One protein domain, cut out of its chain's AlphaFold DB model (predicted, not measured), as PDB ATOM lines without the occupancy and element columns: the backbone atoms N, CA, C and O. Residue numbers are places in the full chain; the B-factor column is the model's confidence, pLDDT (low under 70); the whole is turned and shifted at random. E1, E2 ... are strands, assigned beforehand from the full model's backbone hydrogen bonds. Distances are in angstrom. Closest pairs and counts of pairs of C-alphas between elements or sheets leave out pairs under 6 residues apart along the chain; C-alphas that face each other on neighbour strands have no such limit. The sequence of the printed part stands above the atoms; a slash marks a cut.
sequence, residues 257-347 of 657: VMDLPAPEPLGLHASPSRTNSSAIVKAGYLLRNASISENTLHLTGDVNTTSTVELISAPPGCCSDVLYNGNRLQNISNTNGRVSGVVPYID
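Overview. This is residues 257 to 347 of the 657 residues of the protein "Beta-galactosidase" of Aspergillus parasiticus (strain ATCC 56775 / NRRL 5862 / SRRC 143 / SU-1) (UniProt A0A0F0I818). Two sheets lie face to face as a sandwich, the five strands E1, E2, E5, E8 and E7 over the three strands E3, E4 and E6, crossed at 44 degrees, with their planes 29 degrees apart. A long loop, residues 260 to 277, lies at one end. The 91 printed residues hold eight named strands, E1 to E8 in chain order, and no named helix: the class is all strand. The larger sheet, E1 - E2 - E5 - E8 - E7, is antiparallel; the smaller, E3 - E4 - E6, is mixed. The whole is compact, with a radius of gyration of the C-alphas of 13.0 A and spans of 40, 28 and 19 A.

Arrangement. E1, residues 257 to 259, and E2, residues 278 to 282, form a hairpin; N 258 and O 279, 2.8 A apart, are within hydrogen-bond range. E3, residues 286 to 293, and E4, residues 296 to 302, form another, with N 291 and O 298 at 2.9 A. The closest C-alphas of E1 and E3, Met 258 and Ala 290, are 5.8 A apart. E5, residues 307 to 313, is antiparallel to E2, with N 282 and O 310 at 2.9 A. E6, residues 321 to 324, is parallel to E4, with N 299 and O 323 at 2.8 A. E7, residues 330 to 335, and E8, residues 338 to 343, form a hairpin, with N 333 and O 340 at 2.9 A. E8 is antiparallel to E5, with N 309 and O 341 at 2.8 A.

Along the chain. E1 begins at C-alpha 257, (194.041, 209.272, 185.336). E3 is 21.3 A long, E4 18.9 A and E5 18.2 A. E8, 16.1 A, ends at C-alpha 343, (194.758, 206.279, 167.270).

Size, cuts and confidence. The C-alphas farthest apart, Ser 273 and Asp 347, are 40.9 A apart. The printed part has no cut, and the link E1 to E2 is long. No printed residue is under 70 in pLDDT.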
ATOM      1  N   VAL A 257     193.058 208.629 184.465       95.81
ATOM      2  CA  VAL A 257     194.041 209.272 185.336       95.81
ATOM      3  C   VAL A 257     195.223 208.330 185.458       95.81
ATOM      4  O   VAL A 257     195.096 207.239 186.010       95.81
ATOM      5  N   MET A 258     196.354 208.744 184.903       94.25
ATOM      6  CA  MET A 258     197.547 207.917 184.795       94.25
ATOM      7  C   MET A 258     198.607 208.442 185.751       94.25
ATOM      8  O   MET A 258     199.225 209.472 185.485       94.25
ATOM      9  N   ASP A 259     198.818 207.750 186.868       91.62
ATOM     10  CA  ASP A 259     199.908 208.097 187.774       91.62
ATOM     11  C   ASP A 259     201.253 207.733 187.126       91.62
ATOM     12  O   ASP A 259     201.488 206.588 186.737       91.62
ATOM     13  N   LEU A 260     202.142 208.714 187.007       91.81
ATOM     14  CA  LEU A 260     203.435 208.561 186.342       91.81
ATOM     15  C   LEU A 260     204.428 207.823 187.252       91.81
ATOM     16  O   LEU A 260     204.286 207.907 188.471       91.81
ATOM     17  N   PRO A 261     205.444 207.126 186.707       90.44
ATOM     18  CA  PRO A 261     206.461 206.439 187.497       90.44
ATOM     19  C   PRO A 261     207.107 207.355 188.543       90.44
ATOM     20  O   PRO A 261     207.469 208.493 188.252       90.44
ATOM     21  N   ALA A 262     207.269 206.838 189.761       88.56
ATOM     22  CA  ALA A 262     207.984 207.506 190.844       88.56
ATOM     23  C   ALA A 262     209.173 206.635 191.267       88.56
ATOM     24  O   ALA A 262     209.110 205.418 191.090       88.56
ATOM     25  N   PRO A 263     210.232 207.223 191.851       89.12
ATOM     26  CA  PRO A 263     211.326 206.442 192.410       89.12
ATOM     27  C   PRO A 263     210.834 205.385 193.409       89.12
ATOM     28  O   PRO A 263     209.860 205.596 194.139       89.12
ATOM     29  N   GLU A 264     211.533 204.252 193.455       89.25
ATOM     30  CA  GLU A 264     211.332 203.225 194.479       89.25
ATOM     31  C   GLU A 264     211.459 203.824 195.898       89.25
ATOM     32  O   GLU A 264     212.255 204.746 196.105       89.25
ATOM     33  N   PRO A 265     210.689 203.339 196.891       89.12
ATOM     34  CA  PRO A 265     209.820 202.156 196.846       89.12
ATOM     35  C   PRO A 265     208.393 202.430 196.330       89.12
ATOM     36  O   PRO A 265     207.524 201.569 196.439       89.12
ATOM     37  N   LEU A 266     208.092 203.647 195.851       87.06
ATOM     38  CA  LEU A 266     206.722 204.013 195.477       87.06
ATOM     39  C   LEU A 266     206.315 203.452 194.105       87.06
ATOM     40  O   LEU A 266     205.152 203.092 193.922       87.06
ATOM     41  N   GLY A 267     207.244 203.374 193.149       88.19
ATOM     42  CA  GLY A 267     207.062 202.649 191.886       88.19
ATOM     43  C   GLY A 267     205.853 203.117 191.069       88.19
ATOM     44  O   GLY A 267     205.895 204.187 190.468       88.19
ATOM     45  N   LEU A 268     204.779 202.317 191.031       86.75
ATOM     46  CA  LEU A 268     203.476 202.629 190.409       86.75
ATOM     47  C   LEU A 268     202.297 202.536 191.398       86.75
ATOM     48  O   LEU A 268     201.138 202.524 190.991       86.75
ATOM     49  N   HIS A 269     202.567 202.466 192.701       88.44
ATOM     50  CA  HIS A 269     201.522 202.372 193.716       88.44
ATOM     51  C   HIS A 269     200.779 203.703 193.885       88.44
ATOM     52  O   HIS A 269     201.382 204.779 193.856       88.44
ATOM     53  N   ALA A 270     199.464 203.631 194.102       84.00
ATOM     54  CA  ALA A 270     198.647 204.804 194.393       84.00
ATOM     55  C   ALA A 270     199.087 205.453 195.718       84.00
ATOM     56  O   ALA A 270     199.244 204.777 196.734       84.00
ATOM     57  N   SER A 271     199.274 206.774 195.716       83.00
ATOM     58  CA  SER A 271     199.632 207.543 196.912       83.00
ATOM     59  C   SER A 271     199.166 208.996 196.790       83.00
ATOM     60  O   SER A 271     199.316 209.578 195.712       83.00
ATOM     61  N   PRO A 272     198.703 209.640 197.882       76.94
ATOM     62  CA  PRO A 272     198.424 211.079 197.900       76.94
ATOM     63  C   PRO A 272     199.631 211.948 197.518       76.94
ATOM     64  O   PRO A 272     199.466 213.068 197.044       76.94
ATOM     65  N   SER A 273     200.860 211.447 197.680       76.38
ATOM     66  CA  SER A 273     202.069 212.171 197.264       76.38
ATOM     67  C   SER A 273     202.207 212.301 195.742       76.38
ATOM     68  O   SER A 273     203.046 213.069 195.274       76.38
ATOM     69  N   ARG A 274     201.399 211.569 194.962       79.12
ATOM     70  CA  ARG A 274     201.419 211.561 193.491       79.12
ATOM     71  C   ARG A 274     200.466 212.549 192.844       79.12
ATOM     72  O   ARG A 274     200.466 212.651 191.627       79.12
ATOM     73  N   THR A 275     199.700 213.322 193.608       72.38
ATOM     74  CA  THR A 275     198.717 214.272 193.054       72.38
ATOM     75  C   THR A 275     199.326 215.290 192.073       72.38
ATOM     76  O   THR A 275     198.638 215.792 191.185       72.38
ATOM     77  N   ASN A 276     200.637 215.548 192.178       79.38
ATOM     78  CA  ASN A 276     201.405 216.409 191.266       79.38
ATOM     79  C   ASN A 276     202.174 215.646 190.164       79.38
ATOM     80  O   ASN A 276     202.956 216.249 189.431       79.38
ATOM     81  N   SER A 277     201.991 214.333 190.064       86.38
ATOM     82  CA  SER A 277     202.736 213.415 189.195       86.38
ATOM     83  C   SER A 277     201.794 212.426 188.503       86.38
ATOM     84  O   SER A 277     202.094 211.240 188.395       86.38
ATOM     85  N   SER A 278     200.659 212.922 188.009       91.19
ATOM     86  CA  SER A 278     199.729 212.162 187.169       91.19
ATOM     87  C   SER A 278     199.404 212.942 185.898       91.19
ATOM     88  O   SER A 278     199.453 214.172 185.889       91.19
ATOM     89  N   ALA A 279     199.017 212.229 184.847       93.88
ATOM     90  CA  ALA A 279     198.401 212.804 183.660       93.88
ATOM     91  C   ALA A 279     196.891 212.522 183.648       93.88
ATOM     92  O   ALA A 279     196.451 211.458 184.084       93.88
ATOM     93  N   ILE A 280     196.101 213.459 183.125       96.81
ATOM     94  CA  ILE A 280     194.696 213.221 182.767       96.81
ATOM     95  C   ILE A 280     194.639 213.127 181.250       96.81
ATOM     96  O   ILE A 280     195.069 214.050 180.554       96.81
ATOM     97  N   VAL A 281     194.102 212.024 180.744       97.75
ATOM     98  CA  VAL A 281     194.031 211.742 179.312       97.75
ATOM     99  C   VAL A 281     192.606 211.347 178.957       97.75
ATOM    100  O   VAL A 281     192.044 210.436 179.564       97.75
ATOM    101  N   LYS A 282     192.019 212.014 177.964       97.75
ATOM    102  CA  LYS A 282     190.837 211.501 177.266       97.75
ATOM    103  C   LYS A 282     191.330 210.505 176.224       97.75
ATOM    104  O   LYS A 282     192.195 210.844 175.421       97.75
ATOM    105  N   ALA A 283     190.821 209.284 176.260       96.50
ATOM    106  CA  ALA A 283     191.184 208.223 175.330       96.50
ATOM    107  C   ALA A 283     189.951 207.369 175.003       96.50
ATOM    108  O   ALA A 283     188.821 207.785 175.233       96.50
ATOM    109  N   GLY A 284     190.167 206.178 174.451       92.69
ATOM    110  CA  GLY A 284     189.108 205.210 174.192       92.69
ATOM    111  C   GLY A 284     189.020 204.142 175.279       92.69
ATOM    112  O   GLY A 284     188.878 204.430 176.470       92.69
ATOM    113  N   TYR A 285     189.116 202.898 174.821       98.00
ATOM    114  CA  TYR A 285     188.780 201.684 175.555       98.00
ATOM    115  C   TYR A 285     189.581 201.452 176.843       98.00
ATOM    116  O   TYR A 285     188.965 201.223 177.881       98.00
ATOM    117  N   LEU A 286     190.918 201.532 176.814       98.50
ATOM    118  CA  LEU A 286     191.758 201.323 177.999       98.50
ATOM    119  C   LEU A 286     193.079 202.095 177.910       98.50
ATOM    120  O   LEU A 286     193.735 202.098 176.870       98.50
ATOM    121  N   LEU A 287     193.521 202.675 179.028       98.12
ATOM    122  CA  LEU A 287     194.925 203.039 179.245       98.12
ATOM    123  C   LEU A 287     195.501 202.196 180.383       98.12
ATOM    124  O   LEU A 287     194.910 202.105 181.457       98.12
ATOM    125  N   ARG A 288     196.662 201.587 180.141       97.12
ATOM    126  CA  ARG A 288     197.346 200.686 181.079       97.12
ATOM    127  C   ARG A 288     198.458 201.387 181.842       97.12
ATOM    128  O   ARG A 288     198.573 201.218 183.050       97.12
ATOM    129  N   ASN A 289     199.287 202.164 181.147       94.50
ATOM    130  CA  ASN A 289     200.381 202.911 181.762       94.50
ATOM    131  C   ASN A 289     200.626 204.245 181.045       94.50
ATOM    132  O   ASN A 289     200.201 204.447 179.904       94.50
ATOM    133  N   ALA A 290     201.316 205.146 181.741       95.44
ATOM    134  CA  ALA A 290     201.858 206.362 181.164       95.44
ATOM    135  C   ALA A 290     203.252 206.632 181.732       95.44
ATOM    136  O   ALA A 290     203.517 206.329 182.893       95.44
ATOM    137  N   SER A 291     204.130 207.237 180.942       94.44
ATOM    138  CA  SER A 291     205.409 207.772 181.410       94.44
ATOM    139  C   SER A 291     205.778 209.021 180.621       94.44
ATOM    140  O   SER A 291     205.273 209.244 179.523       94.44
ATOM    141  N   ILE A 292     206.639 209.853 181.198       92.81
ATOM    142  CA  ILE A 292     207.180 211.029 180.524       92.81
ATOM    143  C   ILE A 292     208.682 210.830 180.397       92.81
ATOM    144  O   ILE A 292     209.365 210.598 181.395       92.81
ATOM    145  N   SER A 293     209.188 210.964 179.178       91.75
ATOM    146  CA  SER A 293     210.614 211.108 178.910       91.75
ATOM    147  C   SER A 293     210.830 212.282 177.970       91.75
ATOM    148  O   SER A 293     210.127 212.427 176.969       91.75
ATOM    149  N   GLU A 294     211.795 213.130 178.327       86.81
ATOM    150  CA  GLU A 294     212.048 214.411 177.665       86.81
ATOM    151  C   GLU A 294     210.791 215.300 177.672       86.81
ATOM    152  O   GLU A 294     210.390 215.761 178.737       86.81
ATOM    153  N   ASN A 295     210.159 215.524 176.516       88.69
ATOM    154  CA  ASN A 295     208.944 216.336 176.361       88.69
ATOM    155  C   ASN A 295     207.784 215.543 175.722       88.69
ATOM    156  O   ASN A 295     206.883 216.121 175.103       88.69
ATOM    157  N   THR A 296     207.836 214.214 175.837       93.19
ATOM    158  CA  THR A 296     206.903 213.286 175.192       93.19
ATOM    159  C   THR A 296     206.180 212.453 176.241       93.19
ATOM    160  O   THR A 296     206.808 211.857 177.119       93.19
ATOM    161  N   LEU A 297     204.853 212.383 176.132       95.12
ATOM    162  CA  LEU A 297     204.039 211.454 176.911       95.12
ATOM    163  C   LEU A 297     203.976 210.107 176.195       95.12
ATOM    164  O   LEU A 297     203.465 210.020 175.081       95.12
ATOM    165  N   HIS A 298     204.446 209.054 176.844       97.19
ATOM    166  CA  HIS A 298     204.335 207.685 176.361       97.19
ATOM    167  C   HIS A 298     203.144 207.021 177.039       97.19
ATOM    168  O   HIS A 298     203.129 206.885 178.261       97.19
ATOM    169  N   LEU A 299     202.162 206.606 176.251       97.81
ATOM    170  CA  LEU A 299     200.976 205.881 176.684       97.81
ATOM    171  C   LEU A 299     201.046 204.442 176.184       97.81
ATOM    172  O   LEU A 299     201.353 204.207 175.014       97.81
ATOM    173  N   THR A 300     200.694 203.496 177.051       97.75
ATOM    174  CA  THR A 300     200.352 202.131 176.633       97.75
ATOM    175  C   THR A 300     198.887 201.884 176.933       97.75
ATOM    176  O   THR A 300     198.432 202.139 178.053       97.75
ATOM    177  N   GLY A 301     198.146 201.370 175.963       97.56
ATOM    178  CA  GLY A 301     196.721 201.109 176.104       97.56
ATOM    179  C   GLY A 301     196.142 200.330 174.935       97.56
ATOM    180  O   GLY A 301     196.864 199.883 174.044       97.56
ATOM    181  N   ASP A 302     194.822 200.205 174.946       98.25
ATOM    182  CA  ASP A 302     194.070 199.423 173.978       98.25
ATOM    183  C   ASP A 302     192.960 200.287 173.384       98.25
ATOM    184  O   ASP A 302     192.333 201.109 174.064       98.25
ATOM    185  N   VAL A 303     192.694 200.055 172.102       97.44
ATOM    186  CA  VAL A 303     191.586 200.649 171.359       97.44
ATOM    187  C   VAL A 303     190.741 199.531 170.759       97.44
ATOM    188  O   VAL A 303     191.276 198.576 170.209       97.44
ATOM    189  N   ASN A 304     189.421 199.656 170.855       96.38
ATOM    190  CA  ASN A 304     188.456 198.766 170.197       96.38
ATOM    191  C   ASN A 304     187.702 199.471 169.051       96.38
ATOM    192  O   ASN A 304     186.818 198.899 168.423       96.38
ATOM    193  N   THR A 305     188.009 200.747 168.832       96.75
ATOM    194  CA  THR A 305     187.510 201.592 167.752       96.75
ATOM    195  C   THR A 305     188.487 202.744 167.548       96.75
ATOM    196  O   THR A 305     189.301 203.039 168.430       96.75
ATOM    197  N   THR A 306     188.422 203.409 166.395       97.75
ATOM    198  CA  THR A 306     189.286 204.560 166.120       97.75
ATOM    199  C   THR A 306     188.979 205.640 167.149       97.75
ATOM    200  O   THR A 306     187.848 206.110 167.247       97.75
ATOM    201  N   SER A 307     189.981 205.993 167.950       97.12
ATOM    202  CA  SER A 307     189.787 206.769 169.172       97.12
ATOM    203  C   SER A 307     190.611 208.044 169.146       97.12
ATOM    204  O   SER A 307     191.797 208.031 168.811       97.12
ATOM    205  N   THR A 308     189.994 209.150 169.554       97.06
ATOM    206  CA  THR A 308     190.724 210.382 169.853       97.06
ATOM    207  C   THR A 308     191.457 210.220 171.178       97.06
ATOM    208  O   THR A 308     190.864 209.811 172.177       97.06
ATOM    209  N   VAL A 309     192.736 210.577 171.189       98.00
ATOM    210  CA  VAL A 309     193.553 210.703 172.395       98.00
ATOM    211  C   VAL A 309     193.877 212.176 172.586       98.00
ATOM    212  O   VAL A 309     194.390 212.825 171.679       98.00
ATOM    213  N   GLU A 310     193.568 212.715 173.760       96.62
ATOM    214  CA  GLU A 310     193.819 214.109 174.121       96.62
ATOM    215  C   GLU A 310     194.441 214.183 175.515       96.62
ATOM    216  O   GLU A 310     193.902 213.660 176.496       96.62
ATOM    217  N   LEU A 311     195.580 214.866 175.601       95.88
ATOM    218  CA  LEU A 311     196.230 215.201 176.855       95.88
ATOM    219  C   LEU A 311     195.524 216.402 177.491       95.88
ATOM    220  O   LEU A 311     195.597 217.521 176.985       95.88
ATOM    221  N   ILE A 312     194.856 216.157 178.617       94.75
ATOM    222  CA  ILE A 312     194.094 217.169 179.359       94.75
ATOM    223  C   ILE A 312     194.971 217.836 180.420       94.75
ATOM    224  O   ILE A 312     194.913 219.047 180.603       94.75
ATOM    225  N   SER A 313     195.775 217.047 181.132       93.06
ATOM    226  CA  SER A 313     196.659 217.529 182.194       93.06
ATOM    227  C   SER A 313     197.920 216.678 182.276       93.06
ATOM    228  O   SER A 313     197.873 215.472 182.045       93.06
ATOM    229  N   ALA A 314     199.031 217.314 182.636       91.81
ATOM    230  CA  ALA A 314     200.342 216.710 182.852       91.81
ATOM    231  C   ALA A 314     201.197 217.631 183.744       91.81
ATOM    232  O   ALA A 314     200.982 218.851 183.726       91.81
ATOM    233  N   PRO A 315     202.180 217.088 184.487       87.31
ATOM    234  CA  PRO A 315     203.096 217.891 185.296       87.31
ATOM    235  C   PRO A 315     203.898 218.922 184.473       87.31
ATOM    236  O   PRO A 315     203.997 218.794 183.251       87.31
ATOM    237  N   PRO A 316     204.498 219.944 185.122       81.81
ATOM    238  CA  PRO A 316     205.330 220.939 184.445       81.81
ATOM    239  C   PRO A 316     206.443 220.328 183.587       81.81
ATOM    240  O   PRO A 316     207.057 219.340 183.980       81.81
ATOM    241  N   GLY A 317     206.754 220.976 182.461       75.12
ATOM    242  CA  GLY A 317     207.826 220.542 181.556       75.12
ATOM    243  C   GLY A 317     207.407 219.489 180.526       75.12
ATOM    244  O   GLY A 317     208.272 218.966 179.835       75.12
ATOM    245  N   CYS A 318     206.106 219.202 180.410       77.94
ATOM    246  CA  CYS A 318     205.530 218.283 179.429       77.94
ATOM    247  C   CYS A 318     204.156 218.804 178.942       77.94
ATOM    248  O   CYS A 318     203.528 219.604 179.633       77.94
ATOM    249  N   CYS A 319     203.623 218.422 177.780       84.06
ATOM    250  CA  CYS A 319     204.224 217.620 176.711       84.06
ATOM    251  C   CYS A 319     203.940 218.291 175.366       84.06
ATOM    252  O   CYS A 319     202.812 218.725 175.130       84.06
ATOM    253  N   SER A 320     204.926 218.353 174.468       85.94
ATOM    254  CA  SER A 320     204.688 218.795 173.085       85.94
ATOM    255  C   SER A 320     204.214 217.665 172.172       85.94
ATOM    256  O   SER A 320     203.787 217.939 171.053       85.94
ATOM    257  N   ASP A 321     204.329 216.414 172.622       89.50
ATOM    258  CA  ASP A 321     204.060 215.224 171.819       89.50
ATOM    259  C   ASP A 321     203.503 214.073 172.669       89.50
ATOM    260  O   ASP A 321     203.709 214.017 173.887       89.50
ATOM    261  N   VAL A 322     202.807 213.146 172.011       95.12
ATOM    262  CA  VAL A 322     202.222 211.948 172.620       95.12
ATOM    263  C   VAL A 322     202.494 210.740 171.724       95.12
ATOM    264  O   VAL A 322     202.167 210.738 170.535       95.12
ATOM    265  N   LEU A 323     203.052 209.685 172.316       96.62
ATOM    266  CA  LEU A 323     203.186 208.369 171.703       96.62
ATOM    267  C   LEU A 323     202.190 207.403 172.337       96.62
ATOM    268  O   LEU A 323     202.104 207.310 173.557       96.62
ATOM    269  N   TYR A 324     201.478 206.646 171.510       97.44
ATOM    270  CA  TYR A 324     200.561 205.591 171.919       97.44
ATOM    271  C   TYR A 324     201.081 204.246 171.413       97.44
ATOM    272  O   TYR A 324     201.289 204.071 170.211       97.44
ATOM    273  N   ASN A 325     201.347 203.305 172.322       96.88
ATOM    274  CA  ASN A 325     201.984 202.015 172.024       96.88
ATOM    275  C   ASN A 325     203.257 202.177 171.160       96.88
ATOM    276  O   ASN A 325     203.481 201.435 170.208       96.88
ATOM    277  N   GLY A 326     204.062 203.207 171.456       96.25
ATOM    278  CA  GLY A 326     205.301 203.536 170.737       96.25
ATOM    279  C   GLY A 326     205.135 204.339 169.438       96.25
ATOM    280  O   GLY A 326     206.137 204.788 168.884       96.25
ATOM    281  N   ASN A 327     203.908 204.579 168.968       95.69
ATOM    282  CA  ASN A 327     203.630 205.281 167.710       95.69
ATOM    283  C   ASN A 327     203.104 206.701 167.948       95.69
ATOM    284  O   ASN A 327     202.335 206.932 168.878       95.69
ATOM    285  N   ARG A 328     203.473 207.660 167.088       94.88
ATOM    286  CA  ARG A 328     202.897 209.018 167.127       94.88
ATOM    287  C   ARG A 328     201.413 208.978 166.779       94.88
ATOM    288  O   ARG A 328     201.002 208.225 165.896       94.88
ATOM    289  N   LEU A 329     200.630 209.827 167.439       96.19
ATOM    290  CA  LEU A 329     199.226 210.025 167.085       96.19
ATOM    291  C   LEU A 329     199.097 210.555 165.644       96.19
ATOM    292  O   LEU A 329     199.953 211.295 165.157       96.19
ATOM    293  N   GLN A 330     198.006 210.206 164.961       96.00
ATOM    294  CA  GLN A 330     197.664 210.793 163.663       96.00
ATOM    295  C   GLN A 330     196.921 212.119 163.842       96.00
ATOM    296  O   GLN A 330     196.243 212.321 164.846       96.00
ATOM    297  N   ASN A 331     197.010 213.010 162.848       94.44
ATOM    298  CA  ASN A 331     196.305 214.299 162.834       94.44
ATOM    299  C   ASN A 331     196.531 215.127 164.112       94.44
ATOM    300  O   ASN A 331     195.579 215.652 164.690       94.44
ATOM    301  N   ILE A 332     197.790 215.210 164.562       93.12
ATOM    302  CA  ILE A 332     198.130 215.919 165.796       93.12
ATOM    303  C   ILE A 332     197.708 217.384 165.692       93.12
ATOM    304  O   ILE A 332     198.058 218.081 164.738       93.12
ATOM    305  N   SER A 333     196.997 217.853 166.710       92.81
ATOM    306  CA  SER A 333     196.649 219.254 166.887       92.81
ATOM    307  C   SER A 333     197.042 219.727 168.283       92.81
ATOM    308  O   SER A 333     197.089 218.940 169.230       92.81
ATOM    309  N   ASN A 334     197.335 221.020 168.407       89.31
ATOM    310  CA  ASN A 334     197.515 221.667 169.698       89.31
ATOM    311  C   ASN A 334     196.515 222.815 169.806       89.31
ATOM    312  O   ASN A 334     196.635 223.816 169.100       89.31
ATOM    313  N   THR A 335     195.513 222.646 170.666       85.12
ATOM    314  CA  THR A 335     194.467 223.648 170.889       85.12
ATOM    315  C   THR A 335     194.486 224.058 172.351       85.12
ATOM    316  O   THR A 335     194.328 223.219 173.234       85.12
ATOM    317  N   ASN A 336     194.686 225.350 172.624       80.12
ATOM    318  CA  ASN A 336     194.752 225.894 173.987       80.12
ATOM    319  C   ASN A 336     195.758 225.153 174.898       80.12
ATOM    320  O   ASN A 336     195.495 224.955 176.081       80.12
ATOM    321  N   GLY A 337     196.895 224.713 174.339       79.62
ATOM    322  CA  GLY A 337     197.943 223.989 175.068       79.62
ATOM    323  C   GLY A 337     197.694 222.487 175.238       79.62
ATOM    324  O   GLY A 337     198.519 221.814 175.853       79.62
ATOM    325  N   ARG A 338     196.596 221.946 174.693       87.94
ATOM    326  CA  ARG A 338     196.281 220.512 174.723       87.94
ATOM    327  C   ARG A 338     196.700 219.833 173.436       87.94
ATOM    328  O   ARG A 338     196.216 220.195 172.364       87.94
ATOM    329  N   VAL A 339     197.554 218.825 173.561       93.00
ATOM    330  CA  VAL A 339     197.923 217.945 172.451       93.00
ATOM    331  C   VAL A 339     196.839 216.889 172.278       93.00
ATOM    332  O   VAL A 339     196.501 216.179 173.226       93.00
ATOM    333  N   SER A 340     196.310 216.768 171.067       95.56
ATOM    334  CA  SER A 340     195.358 215.726 170.699       95.56
ATOM    335  C   SER A 340     195.706 215.109 169.354       95.56
ATOM    336  O   SER A 340     196.391 215.719 168.538       95.56
ATOM    337  N   GLY A 341     195.223 213.897 169.120       96.75
ATOM    338  CA  GLY A 341     195.334 213.203 167.847       96.75
ATOM    339  C   GLY A 341     194.499 211.930 167.852       96.75
ATOM    340  O   GLY A 341     193.710 211.687 168.764       96.75
ATOM    341  N   VAL A 342     194.662 211.114 166.820       97.81
ATOM    342  CA  VAL A 342     193.858 209.913 166.588       97.81
ATOM    343  C   VAL A 342     194.738 208.672 166.655       97.81
ATOM    344  O   VAL A 342     195.813 208.630 166.052       97.81
ATOM    345  N   VAL A 343     194.254 207.651 167.359       97.62
ATOM    346  CA  VAL A 343     194.758 206.279 167.270       97.62
ATOM    347  C   VAL A 343     193.791 205.502 166.377       97.62
ATOM    348  O   VAL A 343     192.640 205.289 166.778       97.62
ATOM    349  N   PRO A 344     194.200 205.118 165.154       96.38
ATOM    350  CA  PRO A 344     193.347 204.329 164.283       96.38
ATOM    351  C   PRO A 344     193.171 202.928 164.866       96.38
ATOM    352  O   PRO A 344     194.128 202.306 165.324       96.38
ATOM    353  N   TYR A 345     191.947 202.423 164.801       96.50
ATOM    354  CA  TYR A 345     191.672 201.004 164.964       96.50
ATOM    355  C   TYR A 345     191.412 200.430 163.580       96.50
ATOM    356  O   TYR A 345     190.561 200.929 162.840       96.50
ATOM    357  N   ILE A 346     192.189 199.418 163.224       94.88
ATOM    358  CA  ILE A 346     192.047 198.696 161.968       94.88
ATOM    359  C   ILE A 346     191.374 197.379 162.322       94.88
ATOM    360  O   ILE A 346     191.926 196.631 163.124       94.88
ATOM    361  N   ASP A 347     190.208 197.099 161.744       93.56
ATOM    362  CA  ASP A 347     189.559 195.804 161.939       93.56
ATOM    363  C   ASP A 347     190.498 194.682 161.469       93.56
ATOM    364  O   ASP A 347     190.902 194.669 160.295       93.56
TER     365      ASP A 347